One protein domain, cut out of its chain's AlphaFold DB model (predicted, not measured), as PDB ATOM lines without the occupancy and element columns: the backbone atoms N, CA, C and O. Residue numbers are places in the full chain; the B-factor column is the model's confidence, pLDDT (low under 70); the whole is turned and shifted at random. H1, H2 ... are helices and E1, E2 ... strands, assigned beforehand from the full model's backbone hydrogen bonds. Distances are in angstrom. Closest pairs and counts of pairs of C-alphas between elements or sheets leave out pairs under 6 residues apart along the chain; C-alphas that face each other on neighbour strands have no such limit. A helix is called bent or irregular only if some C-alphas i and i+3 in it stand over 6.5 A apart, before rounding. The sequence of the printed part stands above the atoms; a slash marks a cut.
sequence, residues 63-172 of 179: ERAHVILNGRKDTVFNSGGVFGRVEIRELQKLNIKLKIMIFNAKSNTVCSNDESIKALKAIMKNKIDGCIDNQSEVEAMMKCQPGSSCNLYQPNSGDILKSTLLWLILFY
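Overview. This is residues 63 to 172 of the 179 residues of a protein of Dimorphilus gyrociliatus (UniProt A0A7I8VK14). A twisted four-stranded sheet stands in the middle, with H1 and H3 over one face and the shorter H4 over the other. A long loop, residues 143 to 156, reaches far out from H4 and folds back to H5, and the printed part closes with the short edge strand E4. The 110 printed residues hold five named helices and four named strands, in the order E1 H1 E2 H2 H3 E3 H4 H5 E4, a mixed class of helices and strands. The sheet's order is E3 E2 E1 E4, mixed, with E4 alone antiparallel to its neighbour. The whole is compact, with a radius of gyration of the C-alphas of 13.7 A and spans of 41 by 32 by 24 A.

Along the chain. E1, residues 64 to 70, begins at C-alpha 64 (43.195, 10.804, -23.115) and is 20.0 A long. H1, residues 82 to 93, is 16.5 A long and only just irregular: C-alphas 85 and 88 are 6.8 A apart. E2, residues 97 to 103, is 19.3 A long. H2 is residues 110 to 113. H3, residues 115 to 127, is 18.0 A long and irregular: C-alphas 123 and 126 are 9.2 A apart. E3 is residues 128 to 132, H4 residues 135 to 142 and H5 residues 157 to 161. E4, residues 169 to 171, ends at C-alpha 171 (46.588, 12.374, -16.719).

Arrangement. E1 and E2 are parallel at 24 degrees, with N 67 and O 99 3.0 A apart. E2 and E3 are parallel at 15 degrees, with N 100 and O 130 2.9 A apart. E1 and E4 are antiparallel at 155 degrees, with N 66 and O 170 2.9 A apart. E1, H1, E2 and E2, H2 H3, E3 are strand-helix-strand units, parallel neighbour strands joined through helices, each with a right-handed crossover. H3 lies over E3 and E2 at a height of 9.5 A over the sheet, along the strands. H4, on the opposite face from H3, lies over E2 at a height of 7.5 A, on a local plane of only just 6 C-alphas, slantwise to the strands. H1 is on the sheet too, and is close to but not clearly touching H3: the closest C-alphas, of Gln 92 and Met 124, are 6.8 A apart. H2 and H3 touch only at the corner, H3 with residues 117 to 118 alone; the closest C-alphas, of Cys 111 and Ile 117, are 6.4 A apart. H2 and H5 only graze the sheet. Every O i to N i+4 pair is within hydrogen-bond range in H4 and H5, against 5 of 8 in H1 and 7 of 9 in H3; H2 is too short for such a pair.

Size, cuts and confidence. The C-alphas farthest apart, of Glu 115 and Ser 148, are 42.0 A apart. The printed part has no cut. The links E1 to H1 and H4 to H5 are long. Mean pLDDT of the printed part is 77.2, and residues 142 to 172 are under 70.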
ATOM      1  N   GLU A  63      43.983  14.585 -24.812       81.19
ATOM      2  CA  GLU A  63      42.917  13.824 -25.489       81.19
ATOM      3  C   GLU A  63      42.506  12.560 -24.722       81.19
ATOM      4  O   GLU A  63      41.440  11.993 -24.977       81.19
ATOM      5  N   ARG A  64      43.362  12.085 -23.806       80.88
ATOM      6  CA  ARG A  64      43.195  10.804 -23.115       80.88
ATOM      7  C   ARG A  64      43.565  10.885 -21.636       80.88
ATOM      8  O   ARG A  64      44.579  11.475 -21.282       80.88
ATOM      9  N   ALA A  65      42.786  10.210 -20.802       84.69
ATOM     10  CA  ALA A  65      43.108   9.878 -19.421       84.69
ATOM     11  C   ALA A  65      43.171   8.358 -19.269       84.69
ATOM     12  O   ALA A  65      42.445   7.613 -19.932       84.69
ATOM     13  N   HIS A  66      44.041   7.903 -18.384       85.50
ATOM     14  CA  HIS A  66      44.250   6.497 -18.088       85.50
ATOM     15  C   HIS A  66      43.772   6.222 -16.659       85.50
ATOM     16  O   HIS A  66      44.040   7.008 -15.757       85.50
ATOM     17  N   VAL A  67      43.056   5.122 -16.439       87.31
ATOM     18  CA  VAL A  67      42.674   4.680 -15.090       87.31
ATOM     19  C   VAL A  67      43.165   3.262 -14.862       87.31
ATOM     20  O   VAL A  67      42.936   2.390 -15.702       87.31
ATOM     21  N   ILE A  68      43.832   3.038 -13.732       86.75
ATOM     22  CA  ILE A  68      44.239   1.703 -13.288       86.75
ATOM     23  C   ILE A  68      43.263   1.231 -12.211       86.75
ATOM     24  O   ILE A  68      43.095   1.886 -11.185       86.75
ATOM     25  N   LEU A  69      42.619   0.088 -12.441       89.00
ATOM     26  CA  LEU A  69      41.686  -0.548 -11.512       89.00
ATOM     27  C   LEU A  69      42.229  -1.905 -11.063       89.00
ATOM     28  O   LEU A  69      42.866  -2.618 -11.834       89.00
ATOM     29  N   ASN A  70      41.952  -2.284  -9.818       86.12
ATOM     30  CA  ASN A  70      42.376  -3.572  -9.275       86.12
ATOM     31  C   ASN A  70      41.373  -4.674  -9.655       86.12
ATOM     32  O   ASN A  70      40.274  -4.746  -9.103       86.12
ATOM     33  N   GLY A  71      41.780  -5.562 -10.561       87.00
ATOM     34  CA  GLY A  71      40.975  -6.672 -11.067       87.00
ATOM     35  C   GLY A  71      40.793  -7.848 -10.105       87.00
ATOM     36  O   GLY A  71      40.058  -8.778 -10.432       87.00
ATOM     37  N   ARG A  72      41.427  -7.835  -8.923       86.81
ATOM     38  CA  ARG A  72      41.174  -8.833  -7.868       86.81
ATOM     39  C   ARG A  72      39.972  -8.497  -6.992       86.81
ATOM     40  O   ARG A  72      39.482  -9.396  -6.308       86.81
ATOM     41  N   LYS A  73      39.504  -7.246  -6.996       83.94
ATOM     42  CA  LYS A  73      38.318  -6.848  -6.229       83.94
ATOM     43  C   LYS A  73      37.070  -7.538  -6.778       83.94
ATOM     44  O   LYS A  73      36.966  -7.774  -7.977       83.94
ATOM     45  N   ASP A  74      36.115  -7.828  -5.899       85.62
ATOM     46  CA  ASP A  74      34.813  -8.381  -6.307       85.62
ATOM     47  C   ASP A  74      33.989  -7.372  -7.109       85.62
ATOM     48  O   ASP A  74      33.158  -7.740  -7.930       85.62
ATOM     49  N   THR A  75      34.252  -6.082  -6.901       87.88
ATOM     50  CA  THR A  75      33.753  -4.991  -7.736       87.88
ATOM     51  C   THR A  75      34.946  -4.187  -8.233       87.88
ATOM     52  O   THR A  75      35.548  -3.422  -7.475       87.88
ATOM     53  N   VAL A  76      35.307  -4.382  -9.501       90.31
ATOM     54  CA  VAL A  76      36.493  -3.766 -10.113       90.31
ATOM     55  C   VAL A  76      36.332  -2.246 -10.227       90.31
ATOM     56  O   VAL A  76      37.252  -1.494  -9.902       90.31
ATOM     57  N   PHE A  77      35.144  -1.781 -10.616       93.38
ATOM     58  CA  PHE A  77      34.760  -0.374 -10.606       93.38
ATOM     59  C   PHE A  77      33.690  -0.095  -9.543       93.38
ATOM     60  O   PHE A  77      32.523  -0.447  -9.692       93.38
ATOM     61  N   ASN A  78      34.071   0.609  -8.478       89.06
ATOM     62  CA  ASN A  78      33.127   1.062  -7.460       89.06
ATOM     63  C   ASN A  78      32.595   2.466  -7.795       89.06
ATOM     64  O   ASN A  78      33.301   3.462  -7.616       89.06
ATOM     65  N   SER A  79      31.330   2.560  -8.213       90.25
ATOM     66  CA  SER A  79      30.659   3.838  -8.504       90.25
ATOM     67  C   SER A  79      30.512   4.747  -7.275       90.25
ATOM     68  O   SER A  79      30.428   5.965  -7.421       90.25
ATOM     69  N   GLY A  80      30.530   4.176  -6.067       85.88
ATOM     70  CA  GLY A  80      30.559   4.901  -4.798       85.88
ATOM     71  C   GLY A  80      31.966   5.256  -4.303       85.88
ATOM     72  O   GLY A  80      32.085   5.907  -3.268       85.88
ATOM     73  N   GLY A  81      33.035   4.844  -4.993       83.88
ATOM     74  CA  GLY A  81      34.410   5.265  -4.695       83.88
ATOM     75  C   GLY A  81      34.680   6.711  -5.124       83.88
ATOM     76  O   GLY A  81      33.843   7.327  -5.775       83.88
ATOM     77  N   VAL A  82      35.852   7.261  -4.790       84.19
ATOM     78  CA  VAL A  82      36.232   8.641  -5.170       84.19
ATOM     79  C   VAL A  82      36.253   8.805  -6.693       84.19
ATOM     80  O   VAL A  82      35.588   9.700  -7.215       84.19
ATOM     81  N   PHE A  83      36.883   7.868  -7.412       88.50
ATOM     82  CA  PHE A  83      36.862   7.838  -8.879       88.50
ATOM     83  C   PHE A  83      35.433   7.874  -9.440       88.50
ATOM     84  O   PHE A  83      35.096   8.729 -10.257       88.50
ATOM     85  N   GLY A  84      34.561   6.990  -8.944       89.44
ATOM     86  CA  GLY A  84      33.171   6.885  -9.388       89.44
ATOM     87  C   GLY A  84      32.303   8.102  -9.054       89.44
ATOM     88  O   GLY A  84      31.593   8.626  -9.915       89.44
ATOM     89  N   ARG A  85      32.355   8.562  -7.800       89.56
ATOM     90  CA  ARG A  85      31.492   9.624  -7.261       89.56
ATOM     91  C   ARG A  85      31.944  11.019  -7.682       89.56
ATOM     92  O   ARG A  85      31.094  11.898  -7.842       89.56
ATOM     93  N   VAL A  86      33.251  11.240  -7.810       89.06
ATOM     94  CA  VAL A  86      33.847  12.571  -7.961       89.06
ATOM     95  C   VAL A  86      34.498  12.719  -9.322       89.06
ATOM     96  O   VAL A  86      34.051  13.532 -10.129       89.06
ATOM     97  N   GLU A  87      35.538  11.939  -9.587       89.94
ATOM     98  CA  GLU A  87      36.445  12.243 -10.689       89.94
ATOM     99  C   GLU A  87      35.798  12.005 -12.055       89.94
ATOM    100  O   GLU A  87      35.886  12.862 -12.931       89.94
ATOM    101  N   ILE A  88      35.044  10.910 -12.214       91.62
ATOM    102  CA  ILE A  88      34.279  10.628 -13.437       91.62
ATOM    103  C   ILE A  88      33.360  11.792 -13.807       91.62
ATOM    104  O   ILE A  88      33.254  12.132 -14.984       91.62
ATOM    105  N   ARG A  89      32.711  12.426 -12.824       91.75
ATOM    106  CA  ARG A  89      31.796  13.545 -13.091       91.75
ATOM    107  C   ARG A  89      32.527  14.752 -13.658       91.75
ATOM    108  O   ARG A  89      31.951  15.472 -14.465       91.75
ATOM    109  N   GLU A  90      33.767  14.986 -13.238       91.44
ATOM    110  CA  GLU A  90      34.594  16.054 -13.796       91.44
ATOM    111  C   GLU A  90      35.120  15.665 -15.184       91.44
ATOM    112  O   GLU A  90      34.956  16.433 -16.129       91.44
ATOM    113  N   LEU A  91      35.610  14.433 -15.363       90.69
ATOM    114  CA  LEU A  91      36.061  13.933 -16.670       90.69
ATOM    115  C   LEU A  91      34.949  13.945 -17.730       90.69
ATOM    116  O   LEU A  91      35.197  14.252 -18.894       90.69
ATOM    117  N   GLN A  92      33.704  13.655 -17.345       92.12
ATOM    118  CA  GLN A  92      32.550  13.706 -18.245       92.12
ATOM    119  C   GLN A  92      32.305  15.102 -18.824       92.12
ATOM    120  O   GLN A  92      31.788  15.197 -19.941       92.12
ATOM    121  N   LYS A  93      32.686  16.169 -18.113       92.69
ATOM    122  CA  LYS A  93      32.559  17.556 -18.588       92.69
ATOM    123  C   LYS A  93      33.635  17.918 -19.613       92.69
ATOM    124  O   LYS A  93      33.444  18.847 -20.389       92.69
ATOM    125  N   LEU A  94      34.741  17.178 -19.640       89.50
ATOM    126  CA  LEU A  94      35.900  17.449 -20.486       89.50
ATOM    127  C   LEU A  94      35.857  16.633 -21.778       89.50
ATOM    128  O   LEU A  94      35.261  15.556 -21.835       89.50
ATOM    129  N   ASN A  95      36.509  17.118 -22.835       88.75
ATOM    130  CA  ASN A  95      36.637  16.379 -24.093       88.75
ATOM    131  C   ASN A  95      37.818  15.392 -24.050       88.75
ATOM    132  O   ASN A  95      38.745  15.481 -24.847       88.75
ATOM    133  N   ILE A  96      37.788  14.478 -23.080       86.75
ATOM    134  CA  ILE A  96      38.840  13.491 -22.829       86.75
ATOM    135  C   ILE A  96      38.266  12.089 -23.003       86.75
ATOM    136  O   ILE A  96      37.163  11.800 -22.532       86.75
ATOM    137  N   LYS A  97      39.027  11.204 -23.651       91.56
ATOM    138  CA  LYS A  97      38.721   9.775 -23.700       91.56
ATOM    139  C   LYS A  97      39.398   9.019 -22.554       91.56
ATOM    140  O   LYS A  97      40.527   9.309 -22.187       91.56
ATOM    141  N   LEU A  98      38.730   8.019 -22.003       92.56
ATOM    142  CA  LEU A  98      39.204   7.192 -20.904       92.56
ATOM    143  C   LEU A  98      39.692   5.836 -21.426       92.56
ATOM    144  O   LEU A  98      38.928   5.082 -22.036       92.56
ATOM    145  N   LYS A  99      40.951   5.511 -21.140       92.25
ATOM    146  CA  LYS A  99      41.535   4.180 -21.316       92.25
ATOM    147  C   LYS A  99      41.537   3.459 -19.968       92.25
ATOM    148  O   LYS A  99      42.119   3.948 -19.001       92.25
ATOM    149  N   ILE A 100      40.885   2.302 -19.908       93.62
ATOM    150  CA  ILE A 100      40.787   1.483 -18.694       93.62
ATOM    151  C   ILE A 100      41.918   0.448 -18.696       93.62
ATOM    152  O   ILE A 100      42.125  -0.236 -19.696       93.62
ATOM    153  N   MET A 101      42.632   0.313 -17.585       91.75
ATOM    154  CA  MET A 101      43.659  -0.709 -17.370       91.75
ATOM    155  C   MET A 101      43.327  -1.499 -16.107       91.75
ATOM    156  O   MET A 101      43.135  -0.919 -15.040       91.75
ATOM    157  N   ILE A 102      43.240  -2.819 -16.220       91.81
ATOM    158  CA  ILE A 102      42.909  -3.713 -15.115       91.81
ATOM    159  C   ILE A 102      44.194  -4.384 -14.635       91.81
ATOM    160  O   ILE A 102      44.701  -5.307 -15.265       91.81
ATOM    161  N   PHE A 103      44.714  -3.927 -13.502       86.75
ATOM    162  CA  PHE A 103      45.879  -4.523 -12.862       86.75
ATOM    163  C   PHE A 103      45.483  -5.752 -12.045       86.75
ATOM    164  O   PHE A 103      44.472  -5.738 -11.339       86.75
ATOM    165  N   ASN A 104      46.299  -6.805 -12.094       86.50
ATOM    166  CA  ASN A 104      46.063  -8.081 -11.421       86.50
ATOM    167  C   ASN A 104      44.680  -8.676 -11.735       86.50
ATOM    168  O   ASN A 104      43.982  -9.157 -10.838       86.50
ATOM    169  N   ALA A 105      44.262  -8.631 -13.001       85.81
ATOM    170  CA  ALA A 105      43.006  -9.233 -13.437       85.81
ATOM    171  C   ALA A 105      42.952 -10.735 -13.089       85.81
ATOM    172  O   ALA A 105      43.921 -11.464 -13.292       85.81
ATOM    173  N   LYS A 106      41.806 -11.215 -12.573       84.38
ATOM    174  CA  LYS A 106      41.574 -12.655 -12.314       84.38
ATOM    175  C   LYS A 106      41.603 -13.483 -13.613       84.38
ATOM    176  O   LYS A 106      41.874 -14.680 -13.574       84.38
ATOM    177  N   SER A 107      41.323 -12.844 -14.748       86.69
ATOM    178  CA  SER A 107      41.357 -13.407 -16.098       86.69
ATOM    179  C   SER A 107      41.488 -12.288 -17.139       86.69
ATOM    180  O   SER A 107      41.090 -11.153 -16.881       86.69
ATOM    181  N   ASN A 108      41.929 -12.617 -18.357       85.69
ATOM    182  CA  ASN A 108      41.963 -11.691 -19.507       85.69
ATOM    183  C   ASN A 108      40.569 -11.486 -20.140       85.69
ATOM    184  O   ASN A 108      40.410 -11.465 -21.360       85.69
ATOM    185  N   THR A 109      39.528 -11.485 -19.309       90.12
ATOM    186  CA  THR A 109      38.134 -11.297 -19.732       90.12
ATOM    187  C   THR A 109      37.391 -10.289 -18.864       90.12
ATOM    188  O   THR A 109      36.212 -10.029 -19.116       90.12
ATOM    189  N   VAL A 110      38.054  -9.683 -17.871       91.88
ATOM    190  CA  VAL A 110      37.463  -8.677 -16.977       91.88
ATOM    191  C   VAL A 110      36.936  -7.492 -17.782       91.88
ATOM    192  O   VAL A 110      35.816  -7.042 -17.553       91.88
ATOM    193  N   CYS A 111      37.673  -7.035 -18.796       94.75
ATOM    194  CA  CYS A 111      37.248  -5.926 -19.646       94.75
ATOM    195  C   CYS A 111      35.910  -6.178 -20.362       94.75
ATOM    196  O   CYS A 111      35.179  -5.220 -20.639       94.75
ATOM    197  N   SER A 112      35.596  -7.434 -20.682       94.31
ATOM    198  CA  SER A 112      34.401  -7.816 -21.445       94.31
ATOM    199  C   SER A 112      33.259  -8.303 -20.556       94.31
ATOM    200  O   SER A 112      32.095  -8.035 -20.854       94.31
ATOM    201  N   ASN A 113      33.582  -8.995 -19.463       94.38
ATOM    202  CA  ASN A 113      32.609  -9.768 -18.697       94.38
ATOM    203  C   ASN A 113      32.241  -9.135 -17.354       94.38
ATOM    204  O   ASN A 113      31.166  -9.434 -16.847       94.38
ATOM    205  N   ASP A 114      33.081  -8.266 -16.790       95.75
ATOM    206  CA  ASP A 114      32.803  -7.657 -15.491       95.75
ATOM    207  C   ASP A 114      31.686  -6.603 -15.589       95.75
ATOM    208  O   ASP A 114      31.778  -5.628 -16.343       95.75
ATOM    209  N   GLU A 115      30.619  -6.793 -14.811       96.31
ATOM    210  CA  GLU A 115      29.440  -5.918 -14.824       96.31
ATOM    211  C   GLU A 115      29.753  -4.494 -14.352       96.31
ATOM    212  O   GLU A 115      29.199  -3.523 -14.871       96.31
ATOM    213  N   SER A 116      30.695  -4.331 -13.420       96.12
ATOM    214  CA  SER A 116      31.098  -3.007 -12.953       96.12
ATOM    215  C   SER A 116      31.898  -2.249 -14.020       96.12
ATOM    216  O   SER A 116      31.694  -1.050 -14.217       96.12
ATOM    217  N   ILE A 117      32.724  -2.944 -14.810       96.50
ATOM    218  CA  ILE A 117      33.392  -2.352 -15.978       96.50
ATOM    219  C   ILE A 117      32.386  -1.988 -17.075       96.50
ATOM    220  O   ILE A 117      32.506  -0.920 -17.683       96.50
ATOM    221  N   LYS A 118      31.362  -2.815 -17.318       96.88
ATOM    222  CA  LYS A 118      30.266  -2.460 -18.240       96.88
ATOM    223  C   LYS A 118      29.527  -1.207 -17.767       96.88
ATOM    224  O   LYS A 118      29.268  -0.319 -18.578       96.88
ATOM    225  N   ALA A 119      29.265  -1.085 -16.464       96.75
ATOM    226  CA  ALA A 119      28.663   0.112 -15.884       96.75
ATOM    227  C   ALA A 119      29.548   1.358 -16.078       96.75
ATOM    228  O   ALA A 119      29.048   2.397 -16.509       96.75
ATOM    229  N   LEU A 120      30.864   1.258 -15.853       95.69
ATOM    230  CA  LEU A 120      31.812   2.346 -16.131       95.69
ATOM    231  C   LEU A 120      31.761   2.784 -17.601       95.69
ATOM    232  O   LEU A 120      31.671   3.977 -17.901       95.69
ATOM    233  N   LYS A 121      31.768   1.818 -18.527       96.31
ATOM    234  CA  LYS A 121      31.645   2.085 -19.966       96.31
ATOM    235  C   LYS A 121      30.325   2.782 -20.297       96.31
ATOM    236  O   LYS A 121      30.330   3.734 -21.069       96.31
ATOM    237  N   ALA A 122      29.217   2.374 -19.682       95.88
ATOM    238  CA  ALA A 122      27.920   3.022 -19.868       95.88
ATOM    239  C   ALA A 122      27.902   4.472 -19.348       95.88
ATOM    240  O   ALA A 122      27.330   5.348 -19.998       95.88
ATOM    241  N   ILE A 123      28.568   4.751 -18.222       95.31
ATOM    242  CA  ILE A 123      28.692   6.106 -17.664       95.31
ATOM    243  C   ILE A 123      29.515   7.010 -18.597       95.31
ATOM    244  O   ILE A 123      29.124   8.149 -18.863       95.31
ATOM    245  N   MET A 124      30.629   6.507 -19.132       94.62
ATOM    246  CA  MET A 124      31.510   7.273 -20.027       94.62
ATOM    247  C   MET A 124      31.047   7.280 -21.492       94.62
ATOM    248  O   MET A 124      31.509   8.108 -22.277       94.62
ATOM    249  N   LYS A 125      30.103   6.410 -21.865       92.75
ATOM    250  CA  LYS A 125      29.507   6.310 -23.204       92.75
ATOM    251  C   LYS A 125      30.581   6.202 -24.300       92.75
ATOM    252  O   LYS A 125      31.440   5.327 -24.262       92.75
ATOM    253  N   ASN A 126      30.553   7.111 -25.273       91.44
ATOM    254  CA  ASN A 126      31.482   7.186 -26.400       91.44
ATOM    255  C   ASN A 126      32.873   7.729 -26.028       91.44
ATOM    256  O   ASN A 126      33.732   7.833 -26.901       91.44
ATOM    257  N   LYS A 127      33.112   8.077 -24.757       93.75
ATOM    258  CA  LYS A 127      34.417   8.540 -24.273       93.75
ATOM    259  C   LYS A 127      35.325   7.397 -23.829       93.75
ATOM    260  O   LYS A 127      36.339   7.666 -23.211       93.75
ATOM    261  N   ILE A 128      35.009   6.135 -24.108       95.38
ATOM    262  CA  ILE A 128      35.925   5.017 -23.850       95.38
ATOM    263  C   ILE A 128      36.872   4.838 -25.045       95.38
ATOM    264  O   ILE A 128      36.417   4.608 -26.159       95.38
ATOM    265  N   ASP A 129      38.185   4.912 -24.803       93.50
ATOM    266  CA  ASP A 129      39.233   4.677 -25.819       93.50
ATOM    267  C   ASP A 129      39.725   3.220 -25.843       93.50
ATOM    268  O   ASP A 129      40.447   2.795 -26.739       93.50
ATOM    269  N   GLY A 130      39.357   2.433 -24.831       94.38
ATOM    270  CA  GLY A 130      39.651   1.006 -24.762       94.38
ATOM    271  C   GLY A 130      39.754   0.486 -23.333       94.38
ATOM    272  O   GLY A 130      39.664   1.242 -22.365       94.38
ATOM    273  N   CYS A 131      39.965  -0.822 -23.216       95.19
ATOM    274  CA  CYS A 131      40.182  -1.516 -21.953       95.19
ATOM    275  C   CYS A 131      41.278  -2.573 -22.143       95.19
ATOM    276  O   CYS A 131      41.251  -3.266 -23.157       95.19
ATOM    277  N   ILE A 132      42.232  -2.653 -21.216       93.25
ATOM    278  CA  ILE A 132      43.320  -3.642 -21.197       93.25
ATOM    279  C   ILE A 132      43.227  -4.415 -19.883       93.25
ATOM    280  O   ILE A 132      43.249  -3.803 -18.819       93.25
ATOM    281  N   ASP A 133      43.153  -5.740 -19.947       93.94
ATOM    282  CA  ASP A 133      43.216  -6.647 -18.793       93.94
ATOM    283  C   ASP A 133      44.332  -7.699 -18.917       93.94
ATOM    284  O   ASP A 133      44.460  -8.576 -18.066       93.94
ATOM    285  N   ASN A 134      45.189  -7.572 -19.937       91.69
ATOM    286  CA  ASN A 134      46.430  -8.326 -20.034       91.69
ATOM    287  C   ASN A 134      47.472  -7.752 -19.063       91.69
ATOM    288  O   ASN A 134      47.936  -6.623 -19.235       91.69
ATOM    289  N   GLN A 135      47.877  -8.550 -18.073       86.62
ATOM    290  CA  GLN A 135      48.815  -8.120 -17.031       86.62
ATOM    291  C   GLN A 135      50.132  -7.566 -17.593       86.62
ATOM    292  O   GLN A 135      50.570  -6.501 -17.169       86.62
ATOM    293  N   SER A 136      50.750  -8.251 -18.559       86.12
ATOM    294  CA  SER A 136      52.043  -7.842 -19.121       86.12
ATOM    295  C   SER A 136      51.961  -6.495 -19.840       86.12
ATOM    296  O   SER A 136      52.896  -5.698 -19.769       86.12
ATOM    297  N   GLU A 137      50.844  -6.220 -20.517       84.81
ATOM    298  CA  GLU A 137      50.597  -4.932 -21.173       84.81
ATOM    299  C   GLU A 137      50.390  -3.812 -20.142       84.81
ATOM    300  O   GLU A 137      51.008  -2.752 -20.255       84.81
ATOM    301  N   VAL A 138      49.600  -4.062 -19.088       82.75
ATOM    302  CA  VAL A 138      49.394  -3.096 -17.992       82.75
ATOM    303  C   VAL A 138      50.716  -2.783 -17.285       82.75
ATOM    304  O   VAL A 138      51.057  -1.616 -17.096       82.75
ATOM    305  N   GLU A 139      51.507  -3.803 -16.951       80.69
ATOM    306  CA  GLU A 139      52.821  -3.631 -16.327       80.69
ATOM    307  C   GLU A 139      53.801  -2.874 -17.227       80.69
ATOM    308  O   GLU A 139      54.588  -2.064 -16.737       80.69
ATOM    309  N   ALA A 140      53.764  -3.102 -18.543       78.81
ATOM    310  CA  ALA A 140      54.579  -2.346 -19.487       78.81
ATOM    311  C   ALA A 140      54.206  -0.856 -19.493       78.81
ATOM    312  O   ALA A 140      55.098  -0.010 -19.542       78.81
ATOM    313  N   MET A 141      52.914  -0.525 -19.386       71.75
ATOM    314  CA  MET A 141      52.438   0.862 -19.311       71.75
ATOM    315  C   MET A 141      52.767   1.543 -17.975       71.75
ATOM    316  O   MET A 141      52.940   2.760 -17.942       71.75
ATOM    317  N   MET A 142      52.885   0.777 -16.888       69.00
ATOM    318  CA  MET A 142      53.261   1.292 -15.566       69.00
ATOM    319  C   MET A 142      54.756   1.600 -15.424       69.00
ATOM    320  O   MET A 142      55.143   2.380 -14.553       69.00
ATOM    321  N   LYS A 143      55.616   1.007 -16.259       64.75
ATOM    322  CA  LYS A 143      57.065   1.244 -16.227       64.75
ATOM    323  C   LYS A 143      57.393   2.648 -16.749       64.75
ATOM    324  O   LYS A 143      57.736   2.834 -17.914       64.75
ATOM    325  N   CYS A 144      57.343   3.644 -15.867       56.22
ATOM    326  CA  CYS A 144      58.056   4.904 -16.066       56.22
ATOM    327  C   CYS A 144      59.550   4.670 -15.781       56.22
ATOM    328  O   CYS A 144      59.897   4.085 -14.759       56.22
ATOM    329  N   GLN A 145      60.453   5.129 -16.647       44.94
ATOM    330  CA  GLN A 145      61.861   5.312 -16.279       44.94
ATOM    331  C   GLN A 145      62.071   6.811 -16.071       44.94
ATOM    332  O   GLN A 145      61.770   7.582 -16.986       44.94
ATOM    333  N   PRO A 146      62.535   7.251 -14.890       45.59
ATOM    334  CA  PRO A 146      62.814   8.656 -14.683       45.59
ATOM    335  C   PRO A 146      63.977   9.067 -15.589       45.59
ATOM    336  O   PRO A 146      65.092   8.560 -15.470       45.59
ATOM    337  N   GLY A 147      63.716  10.013 -16.494       38.66
ATOM    338  CA  GLY A 147      64.753  10.958 -16.888       38.66
ATOM    339  C   GLY A 147      65.151  11.753 -15.644       38.66
ATOM    340  O   GLY A 147      64.297  12.054 -14.811       38.66
ATOM    341  N   SER A 148      66.436  12.057 -15.514       38.16
ATOM    342  CA  SER A 148      67.164  12.589 -14.350       38.16
ATOM    343  C   SER A 148      66.648  13.890 -13.694       38.16
ATOM    344  O   SER A 148      67.356  14.474 -12.879       38.16
ATOM    345  N   SER A 149      65.434  14.355 -13.997       37.53
ATOM    346  CA  SER A 149      64.837  15.584 -13.459       37.53
ATOM    347  C   SER A 149      63.437  15.428 -12.848       37.53
ATOM    348  O   SER A 149      62.888  16.416 -12.370       37.53
ATOM    349  N   CYS A 150      62.843  14.229 -12.821       38.50
ATOM    350  CA  CYS A 150      61.531  14.009 -12.195       38.50
ATOM    351  C   CYS A 150      61.634  13.030 -11.019       38.50
ATOM    352  O   CYS A 150      61.544  11.818 -11.207       38.50
ATOM    353  N   ASN A 151      61.766  13.556  -9.797       40.84
ATOM    354  CA  ASN A 151      61.516  12.808  -8.558       40.84
ATOM    355  C   ASN A 151      59.998  12.644  -8.359       40.84
ATOM    356  O   ASN A 151      59.417  13.246  -7.461       40.84
ATOM    357  N   LEU A 152      59.340  11.899  -9.247       47.25
ATOM    358  CA  LEU A 152      57.915  11.586  -9.137       47.25
ATOM    359  C   LEU A 152      57.730  10.191  -8.544       47.25
ATOM    360  O   LEU A 152      58.497   9.273  -8.842       47.25
ATOM    361  N   TYR A 153      56.700  10.054  -7.709       45.38
ATOM    362  CA  TYR A 153      56.313   8.791  -7.098       45.38
ATOM    363  C   TYR A 153      55.964   7.760  -8.179       45.38
ATOM    364  O   TYR A 153      55.176   8.017  -9.088       45.38
ATOM    365  N   GLN A 154      56.599   6.592  -8.094       48.44
ATOM    366  CA  GLN A 154      56.290   5.451  -8.943       48.44
ATOM    367  C   GLN A 154      55.412   4.492  -8.141       48.44
ATOM    368  O   GLN A 154      55.928   3.881  -7.201       48.44
ATOM    369  N   PRO A 155      54.122   4.330  -8.488       48.28
ATOM    370  CA  PRO A 155      53.269   3.391  -7.780       48.28
ATOM    371  C   PRO A 155      53.819   1.977  -7.969       48.28
ATOM    372  O   PRO A 155      53.963   1.490  -9.096       48.28
ATOM    373  N   ASN A 156      54.147   1.317  -6.864       51.62
ATOM    374  CA  ASN A 156      54.567  -0.073  -6.872       51.62
ATOM    375  C   ASN A 156      53.342  -1.000  -6.768       51.62
ATOM    376  O   ASN A 156      52.205  -0.582  -6.531       51.62
ATOM    377  N   SER A 157      53.564  -2.299  -6.963       48.88
ATOM    378  CA  SER A 157      52.499  -3.304  -6.897       48.88
ATOM    379  C   SER A 157      51.781  -3.332  -5.541       48.88
ATOM    380  O   SER A 157      50.585  -3.621  -5.496       48.88
ATOM    381  N   GLY A 158      52.472  -3.001  -4.448       48.38
ATOM    382  CA  GLY A 158      51.903  -2.888  -3.107       48.38
ATOM    383  C   GLY A 158      50.902  -1.742  -2.978       48.38
ATOM    384  O   GLY A 158      49.857  -1.923  -2.355       48.38
ATOM    385  N   ASP A 159      51.156  -0.607  -3.622       51.19
ATOM    386  CA  ASP A 159      50.301   0.585  -3.540       51.19
ATOM    387  C   ASP A 159      48.954   0.361  -4.246       51.19
ATOM    388  O   ASP A 159      47.888   0.698  -3.727       51.19
ATOM    389  N   ILE A 160      48.973  -0.344  -5.382       51.00
ATOM    390  CA  ILE A 160      47.757  -0.722  -6.123       51.00
ATOM    391  C   ILE A 160      46.953  -1.796  -5.373       51.00
ATOM    392  O   ILE A 160      45.716  -1.824  -5.413       51.00
ATOM    393  N   LEU A 161      47.641  -2.690  -4.661       42.50
ATOM    394  CA  LEU A 161      47.015  -3.747  -3.867       42.50
ATOM    395  C   LEU A 161      46.396  -3.221  -2.564       42.50
ATOM    396  O   LEU A 161      45.351  -3.728  -2.157       42.50
ATOM    397  N   LYS A 162      46.976  -2.179  -1.957       45.81
ATOM    398  CA  LYS A 162      46.469  -1.513  -0.743       45.81
ATOM    399  C   LYS A 162      45.214  -0.669  -0.961       45.81
ATOM    400  O   LYS A 162      44.673  -0.190   0.032       45.81
ATOM    401  N   SER A 163      44.770  -0.485  -2.215       41.75
ATOM    402  CA  SER A 163      43.653   0.358  -2.686       41.75
ATOM    403  C   SER A 163      42.453   0.419  -1.725       41.75
ATOM    404  O   SER A 163      41.408  -0.210  -1.913       41.75
ATOM    405  N   THR A 164      42.616   1.250  -0.707       36.50
ATOM    406  CA  THR A 164      41.564   1.848   0.104       36.50
ATOM    407  C   THR A 164      41.539   3.352  -0.194       36.50
ATOM    408  O   THR A 164      40.469   3.952  -0.135       36.50
ATOM    409  N   LEU A 165      42.673   3.938  -0.631       35.06
ATOM    410  CA  LEU A 165      42.812   5.378  -0.893       35.06
ATOM    411  C   LEU A 165      43.569   5.789  -2.175       35.06
ATOM    412  O   LEU A 165      43.318   6.887  -2.657       35.06
ATOM    413  N   LEU A 166      44.392   4.939  -2.797       35.34
ATOM    414  CA  LEU A 166      45.070   5.302  -4.052       35.34
ATOM    415  C   LEU A 166      44.175   5.051  -5.275       35.34
ATOM    416  O   LEU A 166      43.995   3.915  -5.724       35.34
ATOM    417  N   TRP A 167      43.605   6.134  -5.802       44.84
ATOM    418  CA  TRP A 167      42.870   6.176  -7.066       44.84
ATOM    419  C   TRP A 167      43.731   6.931  -8.081       44.84
ATOM    420  O   TRP A 167      43.764   8.155  -8.116       44.84
ATOM    421  N   LEU A 168      44.506   6.191  -8.875       44.38
ATOM    422  CA  LEU A 168      45.341   6.769  -9.924       44.38
ATOM    423  C   LEU A 168      44.480   7.036 -11.162       44.38
ATOM    424  O   LEU A 168      44.288   6.147 -11.998       44.38
ATOM    425  N   ILE A 169      43.988   8.271 -11.300       43.88
ATOM    426  CA  ILE A 169      43.772   8.822 -12.637       43.88
ATOM    427  C   ILE A 169      45.106   9.347 -13.127       43.88
ATOM    428  O   ILE A 169      45.645  10.321 -12.615       43.88
ATOM    429  N   LEU A 170      45.616   8.678 -14.144       44.91
ATOM    430  CA  LEU A 170      46.815   9.031 -14.865       44.91
ATOM    431  C   LEU A 170      46.438  10.050 -15.948       44.91
ATOM    432  O   LEU A 170      45.848   9.701 -16.980       44.91
ATOM    433  N   PHE A 171      46.766  11.321 -15.716       37.06
ATOM    434  CA  PHE A 171      46.588  12.374 -16.719       37.06
ATOM    435  C   PHE A 171      47.720  12.382 -17.739       37.06
ATOM    436  O   PHE A 171      48.894  12.215 -17.400       37.06
ATOM    437  N   TYR A 172      47.360  12.616 -19.001       30.91
ATOM    438  CA  TYR A 172      48.308  12.936 -20.059       30.91
ATOM    439  C   TYR A 172      48.715  14.407 -19.914       30.91
ATOM    440  O   TYR A 172      48.077  15.296 -20.472       30.91
TER     441      TYR A 172